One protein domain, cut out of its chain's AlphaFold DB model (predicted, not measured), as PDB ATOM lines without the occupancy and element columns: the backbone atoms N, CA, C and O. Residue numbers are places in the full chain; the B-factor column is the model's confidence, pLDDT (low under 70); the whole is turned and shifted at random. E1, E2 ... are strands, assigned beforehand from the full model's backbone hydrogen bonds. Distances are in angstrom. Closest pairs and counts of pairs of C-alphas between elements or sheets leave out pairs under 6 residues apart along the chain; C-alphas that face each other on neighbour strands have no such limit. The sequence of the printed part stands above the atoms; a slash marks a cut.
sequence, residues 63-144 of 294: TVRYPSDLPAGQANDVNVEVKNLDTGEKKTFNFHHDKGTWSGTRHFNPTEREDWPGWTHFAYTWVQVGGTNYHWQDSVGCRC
ATOM      1  N   THR A  63     -24.217   4.725  41.017       96.62
ATOM      2  CA  THR A  63     -25.466   5.406  40.647       96.62
ATOM      3  C   THR A  63     -25.141   6.799  40.131       96.62
ATOM      4  O   THR A  63     -24.556   7.605  40.846       96.62
ATOM      5  N   VAL A  64     -25.524   7.090  38.889       96.00
ATOM      6  CA  VAL A  64     -25.260   8.375  38.232       96.00
ATOM      7  C   VAL A  64     -26.580   9.072  37.936       96.00
ATOM      8  O   VAL A  64     -27.449   8.498  37.279       96.00
ATOM      9  N   ARG A  65     -26.723  10.318  38.393       94.31
ATOM     10  CA  ARG A  65     -27.848  11.206  38.067       94.31
ATOM     11  C   ARG A  65     -27.389  12.193  36.995       94.31
ATOM     12  O   ARG A  65     -26.846  13.240  37.324       94.31
ATOM     13  N   TYR A  66     -27.553  11.837  35.722       92.25
ATOM     14  CA  TYR A  66     -27.099  12.683  34.615       92.25
ATOM     15  C   TYR A  66     -27.936  13.969  34.515       92.25
ATOM     16  O   TYR A  66     -29.161  13.861  34.373       92.25
ATOM     17  N   PRO A  67     -27.311  15.167  34.523       90.38
ATOM     18  CA  PRO A  67     -28.001  16.421  34.241       90.38
ATOM     19  C   PRO A  67     -28.744  16.403  32.902       90.38
ATOM     20  O   PRO A  67     -28.285  15.816  31.920       90.38
ATOM     21  N   SER A  68     -29.895  17.072  32.853       87.56
ATOM     22  CA  SER A  68     -30.781  17.093  31.682       87.56
ATOM     23  C   SER A  68     -30.259  17.922  30.503       87.56
ATOM     24  O   SER A  68     -30.777  17.782  29.398       87.56
ATOM     25  N   ASP A  69     -29.253  18.768  30.721       85.12
ATOM     26  CA  ASP A  69     -28.678  19.702  29.748       85.12
ATOM     27  C   ASP A  69     -27.245  19.335  29.314       85.12
ATOM     28  O   ASP A  69     -26.508  20.179  28.802       85.12
ATOM     29  N   LEU A  70     -26.829  18.077  29.504       85.00
ATOM     30  CA  LEU A  70     -25.560  17.598  28.954       85.00
ATOM     31  C   LEU A  70     -25.569  17.634  27.414       85.00
ATOM     32  O   LEU A  70     -26.541  17.183  26.802       85.00
ATOM     33  N   PRO A  71     -24.487  18.108  26.762       84.62
ATOM     34  CA  PRO A  71     -24.391  18.072  25.310       84.62
ATOM     35  C   PRO A  71     -24.451  16.639  24.766       84.62
ATOM     36  O   PRO A  71     -23.926  15.697  25.369       84.62
ATOM     37  N   ALA A  72     -25.053  16.483  23.587       86.38
ATOM     38  CA  ALA A  72     -25.137  15.195  22.913       86.38
ATOM     39  C   ALA A  72     -23.739  14.595  22.665       86.38
ATOM     40  O   ALA A  72     -22.813  15.285  22.242       86.38
ATOM     41  N   GLY A  73     -23.613  13.295  22.926       84.56
ATOM     42  CA  GLY A  73     -22.385  12.516  22.776       84.56
ATOM     43  C   GLY A  73     -21.372  12.653  23.918       84.56
ATOM     44  O   GLY A  73     -20.268  12.154  23.764       84.56
ATOM     45  N   GLN A  74     -21.703  13.325  25.032       85.81
ATOM     46  CA  GLN A  74     -20.765  13.509  26.156       85.81
ATOM     47  C   GLN A  74     -20.895  12.444  27.255       85.81
ATOM     48  O   GLN A  74     -19.895  12.008  27.814       85.81
ATOM     49  N   ALA A  75     -22.117  12.019  27.581       90.12
ATOM     50  CA  ALA A  75     -22.383  10.992  28.592       90.12
ATOM     51  C   ALA A  75     -22.680   9.636  27.940       90.12
ATOM     52  O   ALA A  75     -23.828   9.194  27.895       90.12
ATOM     53  N   ASN A  76     -21.650   9.000  27.387       93.81
ATOM     54  CA  ASN A  76     -21.753   7.725  26.666       93.81
ATOM     55  C   ASN A  76     -20.835   6.615  27.210       93.81
ATOM     56  O   ASN A  76     -21.038   5.464  26.830       93.81
ATOM     57  N   ASP A  77     -19.876   6.930  28.088       95.00
ATOM     58  CA  ASP A  77     -18.926   5.970  28.668       95.00
ATOM     59  C   ASP A  77     -18.886   6.055  30.210       95.00
ATOM     60  O   ASP A  77     -18.921   7.147  30.771       95.00
ATOM     61  N   VAL A  78     -18.820   4.921  30.916       97.50
ATOM     62  CA  VAL A  78     -18.498   4.853  32.360       97.50
ATOM     63  C   VAL A  78     -17.454   3.769  32.578       97.50
ATOM     64  O   VAL A  78     -17.605   2.647  32.095       97.50
ATOM     65  N   ASN A  79     -16.416   4.076  33.347       97.94
ATOM     66  CA  ASN A  79     -15.339   3.152  33.681       97.94
ATOM     67  C   ASN A  79     -15.323   2.929  35.198       97.94
ATOM     68  O   ASN A  79     -15.302   3.890  35.963       97.94
ATOM     69  N   VAL A  80     -15.325   1.669  35.637       98.44
ATOM     70  CA  VAL A  80     -15.334   1.292  37.061       98.44
ATOM     71  C   VAL A  80     -14.188   0.331  37.340       98.44
ATOM     72  O   VAL A  80     -14.188  -0.784  36.818       98.44
ATOM     73  N   GLU A  81     -13.218   0.730  38.163       98.56
ATOM     74  CA  GLU A  81     -12.190  -0.180  38.674       98.56
ATOM     75  C   GLU A  81     -12.706  -0.895  39.927       98.56
ATOM     76  O   GLU A  81     -13.164  -0.269  40.888       98.56
ATOM     77  N   VAL A  82     -12.598  -2.222  39.915       98.38
ATOM     78  CA  VAL A  82     -12.899  -3.085  41.051       98.38
ATOM     79  C   VAL A  82     -11.649  -3.877  41.419       98.38
ATOM     80  O   VAL A  82     -10.968  -4.425  40.550       98.38
ATOM     81  N   LYS A  83     -11.371  -3.978  42.717       98.31
ATOM     82  CA  LYS A  83     -10.288  -4.779  43.285       98.31
ATOM     83  C   LYS A  83     -10.851  -5.964  44.069       98.31
ATOM     84  O   LYS A  83     -11.646  -5.767  44.980       98.31
ATOM     85  N   ASN A  84     -10.392  -7.177  43.790       97.88
ATOM     86  CA  ASN A  84     -10.596  -8.334  44.657       97.88
ATOM     87  C   ASN A  84      -9.837  -8.124  45.980       97.88
ATOM     88  O   ASN A  84      -8.631  -7.863  45.979       97.88
ATOM     89  N   LEU A  85     -10.528  -8.220  47.117       97.00
ATOM     90  CA  LEU A  85      -9.926  -7.965  48.430       97.00
ATOM     91  C   LEU A  85      -9.216  -9.188  49.029       97.00
ATOM     92  O   LEU A  85      -8.386  -9.009  49.917       97.00
ATOM     93  N   ASP A  86      -9.480 -10.395  48.522       97.12
ATOM     94  CA  ASP A  86      -8.805 -11.629  48.939       97.12
ATOM     95  C   ASP A  86      -7.502 -11.869  48.154       97.12
ATOM     96  O   ASP A  86      -6.501 -12.293  48.728       97.12
ATOM     97  N   THR A  87      -7.490 -11.587  46.842       97.81
ATOM     98  CA  THR A  87      -6.330 -11.831  45.956       97.81
ATOM     99  C   THR A  87      -5.526 -10.574  45.623       97.81
ATOM    100  O   THR A  87      -4.374 -10.671  45.203       97.81
ATOM    101  N   GLY A  88      -6.117  -9.386  45.777       97.75
ATOM    102  CA  GLY A  88      -5.529  -8.117  45.347       97.75
ATOM    103  C   GLY A  88      -5.629  -7.829  43.844       97.75
ATOM    104  O   GLY A  88      -5.206  -6.749  43.425       97.75
ATOM    105  N   GLU A  89      -6.188  -8.751  43.052       98.31
ATOM    106  CA  GLU A  89      -6.428  -8.596  41.612       98.31
ATOM    107  C   GLU A  89      -7.314  -7.374  41.318       98.31
ATOM    108  O   GLU A  89      -8.194  -7.033  42.107       98.31
ATOM    109  N   LYS A  90      -7.097  -6.708  40.181       98.38
ATOM    110  CA  LYS A  90      -7.874  -5.545  39.736       98.38
ATOM    111  C   LYS A  90      -8.462  -5.787  38.354       98.38
ATOM    112  O   LYS A  90      -7.780  -6.325  37.485       98.38
ATOM    113  N   LYS A  91      -9.691  -5.320  38.134       98.31
ATOM    114  CA  LYS A  91     -10.353  -5.330  36.829       98.31
ATOM    115  C   LYS A  91     -11.162  -4.051  36.628       98.31
ATOM    116  O   LYS A  91     -11.930  -3.658  37.502       98.31
ATOM    117  N   THR A  92     -11.002  -3.436  35.460       98.38
ATOM    118  CA  THR A  92     -11.802  -2.283  35.032       98.38
ATOM    119  C   THR A  92     -12.934  -2.747  34.128       98.38
ATOM    120  O   THR A  92     -12.710  -3.499  33.180       98.38
ATOM    121  N   PHE A  93     -14.144  -2.284  34.415       98.06
ATOM    122  CA  PHE A  93     -15.347  -2.563  33.645       98.06
ATOM    123  C   PHE A  93     -15.772  -1.293  32.916       98.06
ATOM    124  O   PHE A  93     -16.021  -0.266  33.546       98.06
ATOM    125  N   ASN A  94     -15.849  -1.381  31.590       97.12
ATOM    126  CA  ASN A  94     -16.236  -0.270  30.729       97.12
ATOM    127  C   ASN A  94     -17.682  -0.483  30.276       97.12
ATOM    128  O   ASN A  94     -18.013  -1.519  29.690       97.12
ATOM    129  N   PHE A  95     -18.543   0.471  30.590       96.69
ATOM    130  CA  PHE A  95     -19.920   0.548  30.129       96.69
ATOM    131  C   PHE A  95     -19.962   1.588  29.014       96.69
ATOM    132  O   PHE A  95     -19.417   2.676  29.184       96.69
ATOM    133  N   HIS A  96     -20.595   1.250  27.895       93.62
ATOM    134  CA  HIS A  96     -20.643   2.080  26.695       93.62
ATOM    135  C   HIS A  96     -22.089   2.242  26.219       93.62
ATOM    136  O   HIS A  96     -22.934   1.369  26.437       93.62
ATOM    137  N   HIS A  97     -22.372   3.361  25.561       90.38
ATOM    138  CA  HIS A  97     -23.643   3.669  24.916       90.38
ATOM    139  C   HIS A  97     -23.366   4.145  23.489       90.38
ATOM    140  O   HIS A  97     -23.430   5.335  23.186       90.38
ATOM    141  N   ASP A  98     -23.058   3.181  22.618       84.56
ATOM    142  CA  ASP A  98     -22.448   3.371  21.289       84.56
ATOM    143  C   ASP A  98     -23.154   4.386  20.372       84.56
ATOM    144  O   ASP A  98     -22.560   4.886  19.416       84.56
ATOM    145  N   LYS A  99     -24.443   4.658  20.616       78.62
ATOM    146  CA  LYS A  99     -25.277   5.585  19.840       78.62
ATOM    147  C   LYS A  99     -26.238   6.368  20.733       78.62
ATOM    148  O   LYS A  99     -27.453   6.242  20.597       78.62
ATOM    149  N   GLY A 100     -25.714   7.192  21.636       85.44
ATOM    150  CA  GLY A 100     -26.584   8.070  22.409       85.44
ATOM    151  C   GLY A 100     -25.898   8.922  23.461       85.44
ATOM    152  O   GLY A 100     -24.724   9.274  23.390       85.44
ATOM    153  N   THR A 101     -26.697   9.316  24.440       90.38
ATOM    154  CA  THR A 101     -26.276  10.035  25.640       90.38
ATOM    155  C   THR A 101     -27.179   9.537  26.752       90.38
ATOM    156  O   THR A 101     -28.401   9.497  26.586       90.38
ATOM    157  N   TRP A 102     -26.604   9.062  27.849       92.88
ATOM    158  CA  TRP A 102     -27.391   8.704  29.015       92.88
ATOM    159  C   TRP A 102     -28.008   9.950  29.638       92.88
ATOM    160  O   TRP A 102     -27.421  11.027  29.670       92.88
ATOM    161  N   SER A 103     -29.217   9.766  30.145       91.56
ATOM    162  CA  SER A 103     -30.017  10.799  30.782       91.56
ATOM    163  C   SER A 103     -30.774  10.210  31.967       91.56
ATOM    164  O   SER A 103     -31.066   9.002  31.994       91.56
ATOM    165  N   GLY A 104     -31.086  11.069  32.942       92.31
ATOM    166  CA  GLY A 104     -31.719  10.683  34.200       92.31
ATOM    167  C   GLY A 104     -30.823   9.794  35.066       92.31
ATOM    168  O   GLY A 104     -29.599   9.784  34.921       92.31
ATOM    169  N   THR A 105     -31.439   9.034  35.969       95.38
ATOM    170  CA  THR A 105     -30.723   8.101  36.848       95.38
ATOM    171  C   THR A 105     -30.341   6.822  36.104       95.38
ATOM    172  O   THR A 105     -31.180   6.200  35.449       95.38
ATOM    173  N   ARG A 106     -29.079   6.409  36.226       96.12
ATOM    174  CA  ARG A 106     -28.541   5.144  35.707       96.12
ATOM    175  C   ARG A 106     -27.732   4.428  36.779       96.12
ATOM    176  O   ARG A 106     -27.115   5.072  37.623       96.12
ATOM    177  N   HIS A 107     -27.715   3.103  36.696       96.25
ATOM    178  CA  HIS A 107     -26.896   2.241  37.541       96.25
ATOM    179  C   HIS A 107     -25.886   1.496  36.669       96.25
ATOM    180  O   HIS A 107     -26.237   1.002  35.597       96.25
ATOM    181  N   PHE A 108     -24.643   1.424  37.132       97.06
ATOM    182  CA  PHE A 108     -23.554   0.715  36.471       97.06
ATOM    183  C   PHE A 108     -22.964  -0.273  37.474       97.06
ATOM    184  O   PHE A 108     -22.140   0.098  38.315       97.06
ATOM    185  N   ASN A 109     -23.426  -1.524  37.405       96.12
ATOM    186  CA  ASN A 109     -23.029  -2.579  38.330       96.12
ATOM    187  C   ASN A 109     -22.116  -3.621  37.650       96.12
ATOM    188  O   ASN A 109     -22.589  -4.427  36.845       96.12
ATOM    189  N   PRO A 110     -20.808  -3.650  37.967       96.19
ATOM    190  CA  PRO A 110     -19.890  -4.677  37.484       96.19
ATOM    191  C   PRO A 110     -20.280  -6.119  37.822       96.19
ATOM    192  O   PRO A 110     -19.948  -7.011  37.045       96.19
ATOM    193  N   THR A 111     -20.980  -6.367  38.936       95.06
ATOM    194  CA  THR A 111     -21.284  -7.738  39.390       95.06
ATOM    195  C   THR A 111     -22.390  -8.424  38.588       95.06
ATOM    196  O   THR A 111     -22.569  -9.630  38.709       95.06
ATOM    197  N   GLU A 112     -23.147  -7.664  37.796       94.44
ATOM    198  CA  GLU A 112     -24.235  -8.159  36.937       94.44
ATOM    199  C   GLU A 112     -23.761  -8.491  35.511       94.44
ATOM    200  O   GLU A 112     -24.543  -8.948  34.679       94.44
ATOM    201  N   ARG A 113     -22.480  -8.259  35.205       94.19
ATOM    202  CA  ARG A 113     -21.911  -8.500  33.877       94.19
ATOM    203  C   ARG A 113     -21.537  -9.966  33.690       94.19
ATOM    204  O   ARG A 113     -20.978 -10.589  34.586       94.19
ATOM    205  N   GLU A 114     -21.729 -10.478  32.476       95.69
ATOM    206  CA  GLU A 114     -21.312 -11.836  32.091       95.69
ATOM    207  C   GLU A 114     -19.796 -12.059  32.254       95.69
ATOM    208  O   GLU A 114     -19.357 -13.157  32.581       95.69
ATOM    209  N   ASP A 115     -18.988 -11.001  32.109       94.81
ATOM    210  CA  ASP A 115     -17.541 -11.047  32.326       94.81
ATOM    211  C   ASP A 115     -17.108 -10.816  33.792       94.81
ATOM    212  O   ASP A 115     -15.916 -10.624  34.063       94.81
ATOM    213  N   TRP A 116     -18.036 -10.826  34.756       96.62
ATOM    214  CA  TRP A 116     -17.714 -10.758  36.184       96.62
ATOM    215  C   TRP A 116     -16.944 -12.016  36.635       96.62
ATOM    216  O   TRP A 116     -17.470 -13.123  36.513       96.62
ATOM    217  N   PRO A 117     -15.739 -11.902  37.232       95.56
ATOM    218  CA  PRO A 117     -14.945 -13.072  37.639       95.56
ATOM    219  C   PRO A 117     -15.506 -13.889  38.821       95.56
ATOM    220  O   PRO A 117     -14.811 -14.754  39.350       95.56
ATOM    221  N   GLY A 118     -16.720 -13.592  39.298       95.06
ATOM    222  CA  GLY A 118     -17.338 -14.286  40.431       95.06
ATOM    223  C   GLY A 118     -16.759 -13.915  41.802       95.06
ATOM    224  O   GLY A 118     -16.956 -14.660  42.761       95.06
ATOM    225  N   TRP A 119     -16.049 -12.787  41.930       95.75
ATOM    226  CA  TRP A 119     -15.487 -12.362  43.216       95.75
ATOM    227  C   TRP A 119     -16.594 -12.138  44.256       95.75
ATOM    228  O   TRP A 119     -17.610 -11.499  43.983       95.75
ATOM    229  N   THR A 120     -16.391 -12.650  45.470       94.88
ATOM    230  CA  THR A 120     -17.351 -12.533  46.582       94.88
ATOM    231  C   THR A 120     -16.928 -11.528  47.647       94.88
ATOM    232  O   THR A 120     -17.753 -11.160  48.479       94.88
ATOM    233  N   HIS A 121     -15.682 -11.053  47.611       96.38
ATOM    234  CA  HIS A 121     -15.140 -10.012  48.479       96.38
ATOM    235  C   HIS A 121     -14.281  -9.069  47.630       96.38
ATOM    236  O   HIS A 121     -13.240  -9.446  47.090       96.38
ATOM    237  N   PHE A 122     -14.759  -7.845  47.444       97.12
ATOM    238  CA  PHE A 122     -14.182  -6.892  46.500       97.12
ATOM    239  C   PHE A 122     -14.370  -5.458  46.993       97.12
ATOM    240  O   PHE A 122     -15.148  -5.219  47.910       97.12
ATOM    241  N   ALA A 123     -13.680  -4.500  46.388       97.69
ATOM    242  CA  ALA A 123     -13.915  -3.080  46.593       97.69
ATOM    243  C   ALA A 123     -14.014  -2.347  45.260       97.69
ATOM    244  O   ALA A 123     -13.216  -2.602  44.358       97.69
ATOM    245  N   TYR A 124     -14.943  -1.400  45.158       97.81
ATOM    246  CA  TYR A 124     -14.837  -0.343  44.153       97.81
ATOM    247  C   TYR A 124     -13.674   0.563  44.549       97.81
ATOM    248  O   TYR A 124     -13.632   1.001  45.700       97.81
ATOM    249  N   THR A 125     -12.735   0.809  43.633       97.88
ATOM    250  CA  THR A 125     -11.501   1.567  43.925       97.88
ATOM    251  C   THR A 125     -11.341   2.849  43.113       97.88
ATOM    252  O   THR A 125     -10.567   3.725  43.495       97.88
ATOM    253  N   TRP A 126     -12.053   2.971  41.991       98.19
ATOM    254  CA  TRP A 126     -12.070   4.171  41.157       98.19
ATOM    255  C   TRP A 126     -13.259   4.142  40.189       98.19
ATOM    256  O   TRP A 126     -13.659   3.070  39.727       98.19
ATOM    257  N   VAL A 127     -13.813   5.310  39.867       98.25
ATOM    258  CA  VAL A 127     -14.877   5.494  38.872       98.25
ATOM    259  C   VAL A 127     -14.594   6.747  38.040       98.25
ATOM    260  O   VAL A 127     -14.214   7.788  38.577       98.25
ATOM    261  N   GLN A 128     -14.849   6.666  36.736       97.12
ATOM    262  CA  GLN A 128     -14.964   7.814  35.838       97.12
ATOM    263  C   GLN A 128     -16.286   7.737  35.076       97.12
ATOM    264  O   GLN A 128     -16.691   6.666  34.624       97.12
ATOM    265  N   VAL A 129     -16.944   8.885  34.921       96.12
ATOM    266  CA  VAL A 129     -18.228   9.021  34.228       96.12
ATOM    267  C   VAL A 129     -18.077  10.014  33.079       96.12
ATOM    268  O   VAL A 129     -17.559  11.114  33.257       96.12
ATOM    269  N   GLY A 130     -18.531   9.624  31.892       93.12
ATOM    270  CA  GLY A 130     -18.543  10.465  30.704       93.12
ATOM    271  C   GLY A 130     -19.405  11.708  30.901       93.12
ATOM    272  O   GLY A 130     -20.480  11.667  31.506       93.12
ATOM    273  N   GLY A 131     -18.925  12.835  30.384       89.19
ATOM    274  CA  GLY A 131     -19.613  14.116  30.475       89.19
ATOM    275  C   GLY A 131     -19.369  14.868  31.783       89.19
ATOM    276  O   GLY A 131     -19.932  15.954  31.931       89.19
ATOM    277  N   THR A 132     -18.517  14.358  32.683       91.31
ATOM    278  CA  THR A 132     -17.987  15.102  33.835       91.31
ATOM    279  C   THR A 132     -16.449  15.121  33.894       91.31
ATOM    280  O   THR A 132     -15.779  14.209  33.417       91.31
ATOM    281  N   ASN A 133     -15.900  16.180  34.496       89.75
ATOM    282  CA  ASN A 133     -14.503  16.328  34.912       89.75
ATOM    283  C   ASN A 133     -14.210  15.615  36.253       89.75
ATOM    284  O   ASN A 133     -13.050  15.474  36.647       89.75
ATOM    285  N   TYR A 134     -15.249  15.183  36.971       91.31
ATOM    286  CA  TYR A 134     -15.154  14.490  38.251       91.31
ATOM    287  C   TYR A 134     -14.887  12.987  38.075       91.31
ATOM    288  O   TYR A 134     -15.573  12.274  37.338       91.31
ATOM    289  N   HIS A 135     -13.914  12.488  38.830       93.81
ATOM    290  CA  HIS A 135     -13.670  11.068  39.047       93.81
ATOM    291  C   HIS A 135     -13.777  10.779  40.542       93.81
ATOM    292  O   HIS A 135     -13.258  11.532  41.367       93.81
ATOM    293  N   TRP A 136     -14.439   9.682  40.894       96.69
ATOM    294  CA  TRP A 136     -14.473   9.204  42.269       96.69
ATOM    295  C   TRP A 136     -13.301   8.247  42.504       96.69
ATOM    296  O   TRP A 136     -13.037   7.362  41.687       96.69
ATOM    297  N   GLN A 137     -12.598   8.406  43.625       95.38
ATOM    298  CA  GLN A 137     -11.499   7.530  44.022       95.38
ATOM    299  C   GLN A 137     -11.435   7.412  45.548       95.38
ATOM    300  O   GLN A 137     -10.980   8.328  46.227       95.38
ATOM    301  N   ASP A 138     -11.867   6.267  46.064       95.06
ATOM    302  CA  ASP A 138     -11.677   5.814  47.447       95.06
ATOM    303  C   ASP A 138     -11.820   4.273  47.456       95.06
ATOM    304  O   ASP A 138     -11.643   3.649  46.413       95.06
ATOM    305  N   SER A 139     -12.136   3.625  48.579       93.44
ATOM    306  CA  SER A 139     -12.351   2.175  48.652       93.44
ATOM    307  C   SER A 139     -13.665   1.809  49.346       93.44
ATOM    308  O   SER A 139     -13.740   1.782  50.573       93.44
ATOM    309  N   VAL A 140     -14.680   1.404  48.574       94.44
ATOM    310  CA  VAL A 140     -15.940   0.859  49.124       94.44
ATOM    311  C   VAL A 140     -15.888  -0.663  49.103       94.44
ATOM    312  O   VAL A 140     -16.060  -1.275  48.051       94.44
ATOM    313  N   GLY A 141     -15.626  -1.266  50.266       92.50
ATOM    314  CA  GLY A 141     -15.551  -2.717  50.451       92.50
ATOM    315  C   GLY A 141     -16.924  -3.395  50.489       92.50
ATOM    316  O   GLY A 141     -17.816  -2.981  51.226       92.50
ATOM    317  N   CYS A 142     -17.068  -4.474  49.726       93.38
ATOM    318  CA  CYS A 142     -18.313  -5.182  49.466       93.38
ATOM    319  C   CYS A 142     -18.158  -6.699  49.612       93.38
ATOM    320  O   CYS A 142     -17.091  -7.272  49.365       93.38
ATOM    321  N   ARG A 143     -19.260  -7.368  49.976       90.38
ATOM    322  CA  ARG A 143     -19.370  -8.831  49.985       90.38
ATOM    323  C   ARG A 143     -20.634  -9.290  49.262       90.38
ATOM    324  O   ARG A 143     -21.731  -8.868  49.616       90.38
ATOM    325  N   CYS A 144     -20.489 -10.179  48.283       76.06
ATOM    326  CA  CYS A 144     -21.626 -10.800  47.601       76.06
ATOM    327  C   CYS A 144     -22.447 -11.639  48.589       76.06
ATOM    328  O   CYS A 144     -21.886 -12.344  49.427       76.06
TER     329      CYS A 144
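This is residues 63 to 144 of the 294 residues of the protein "Nucleoporin NSP1" of Luteimicrobium xylanilyticum (UniProt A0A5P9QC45). A strongly twisted sheet of four strands, E3, E2, E5 and E6, makes the larger part, and a small two-strand ribbon, E1 with E4, sits over one face of it toward one end, only partly face to face with it. Residues 109 to 120, with no named element, lead from the ribbon back to E5. The printed part has 82 residues, with six named strands in the order E1 to E6 and no named helix; both sheets are antiparallel, and the larger has the order E3, E2, E5, E6. The class is all strand, though under half of the residues, 37 of 82, are in named elements. The whole is compact, with a radius of gyration of the C-alphas of 13.6 A, yet elongated, spanning 41 by 25 by 17 A.

E1, residues 63 to 66, begins at C-alpha 63 (-25.466, 5.406, 40.647) and is 9.6 A long. E2, residues 77 to 84, measures 23.0 A, and E3, residues 90 to 96, 19.8 A. E4, residues 104 to 108, measures 13.1 A. E5, residues 121 to 129, measures 24.0 A and bends by 52 degrees at residue 126. E6, residues 140 to 143, measures 10.3 A and ends at C-alpha 143 (-19.370, -8.831, 49.985).

E1 and E4 are antiparallel, with N 64 and O 106 2.9 A apart. The hairpin E2 and E3 has N 93 and O 80 at 2.8 A. E2 and E5 have N 81 and O 126 at 2.8 A. The hairpin E5 and E6 has N 142 and O 122 at 2.7 A. The closest C-alphas of E3 and E4, those of Phe 95 and Phe 108, are 7.3 A apart. E1 and E5 are only just apart, at 8.1 A.

The C-alphas farthest apart, those of Asp 69 and Thr 87, are 41.9 A from each other. The printed part has no cut. The link from E4 to E5 is long. Mean pLDDT of the printed part is 93.8, and no printed residue is under 70.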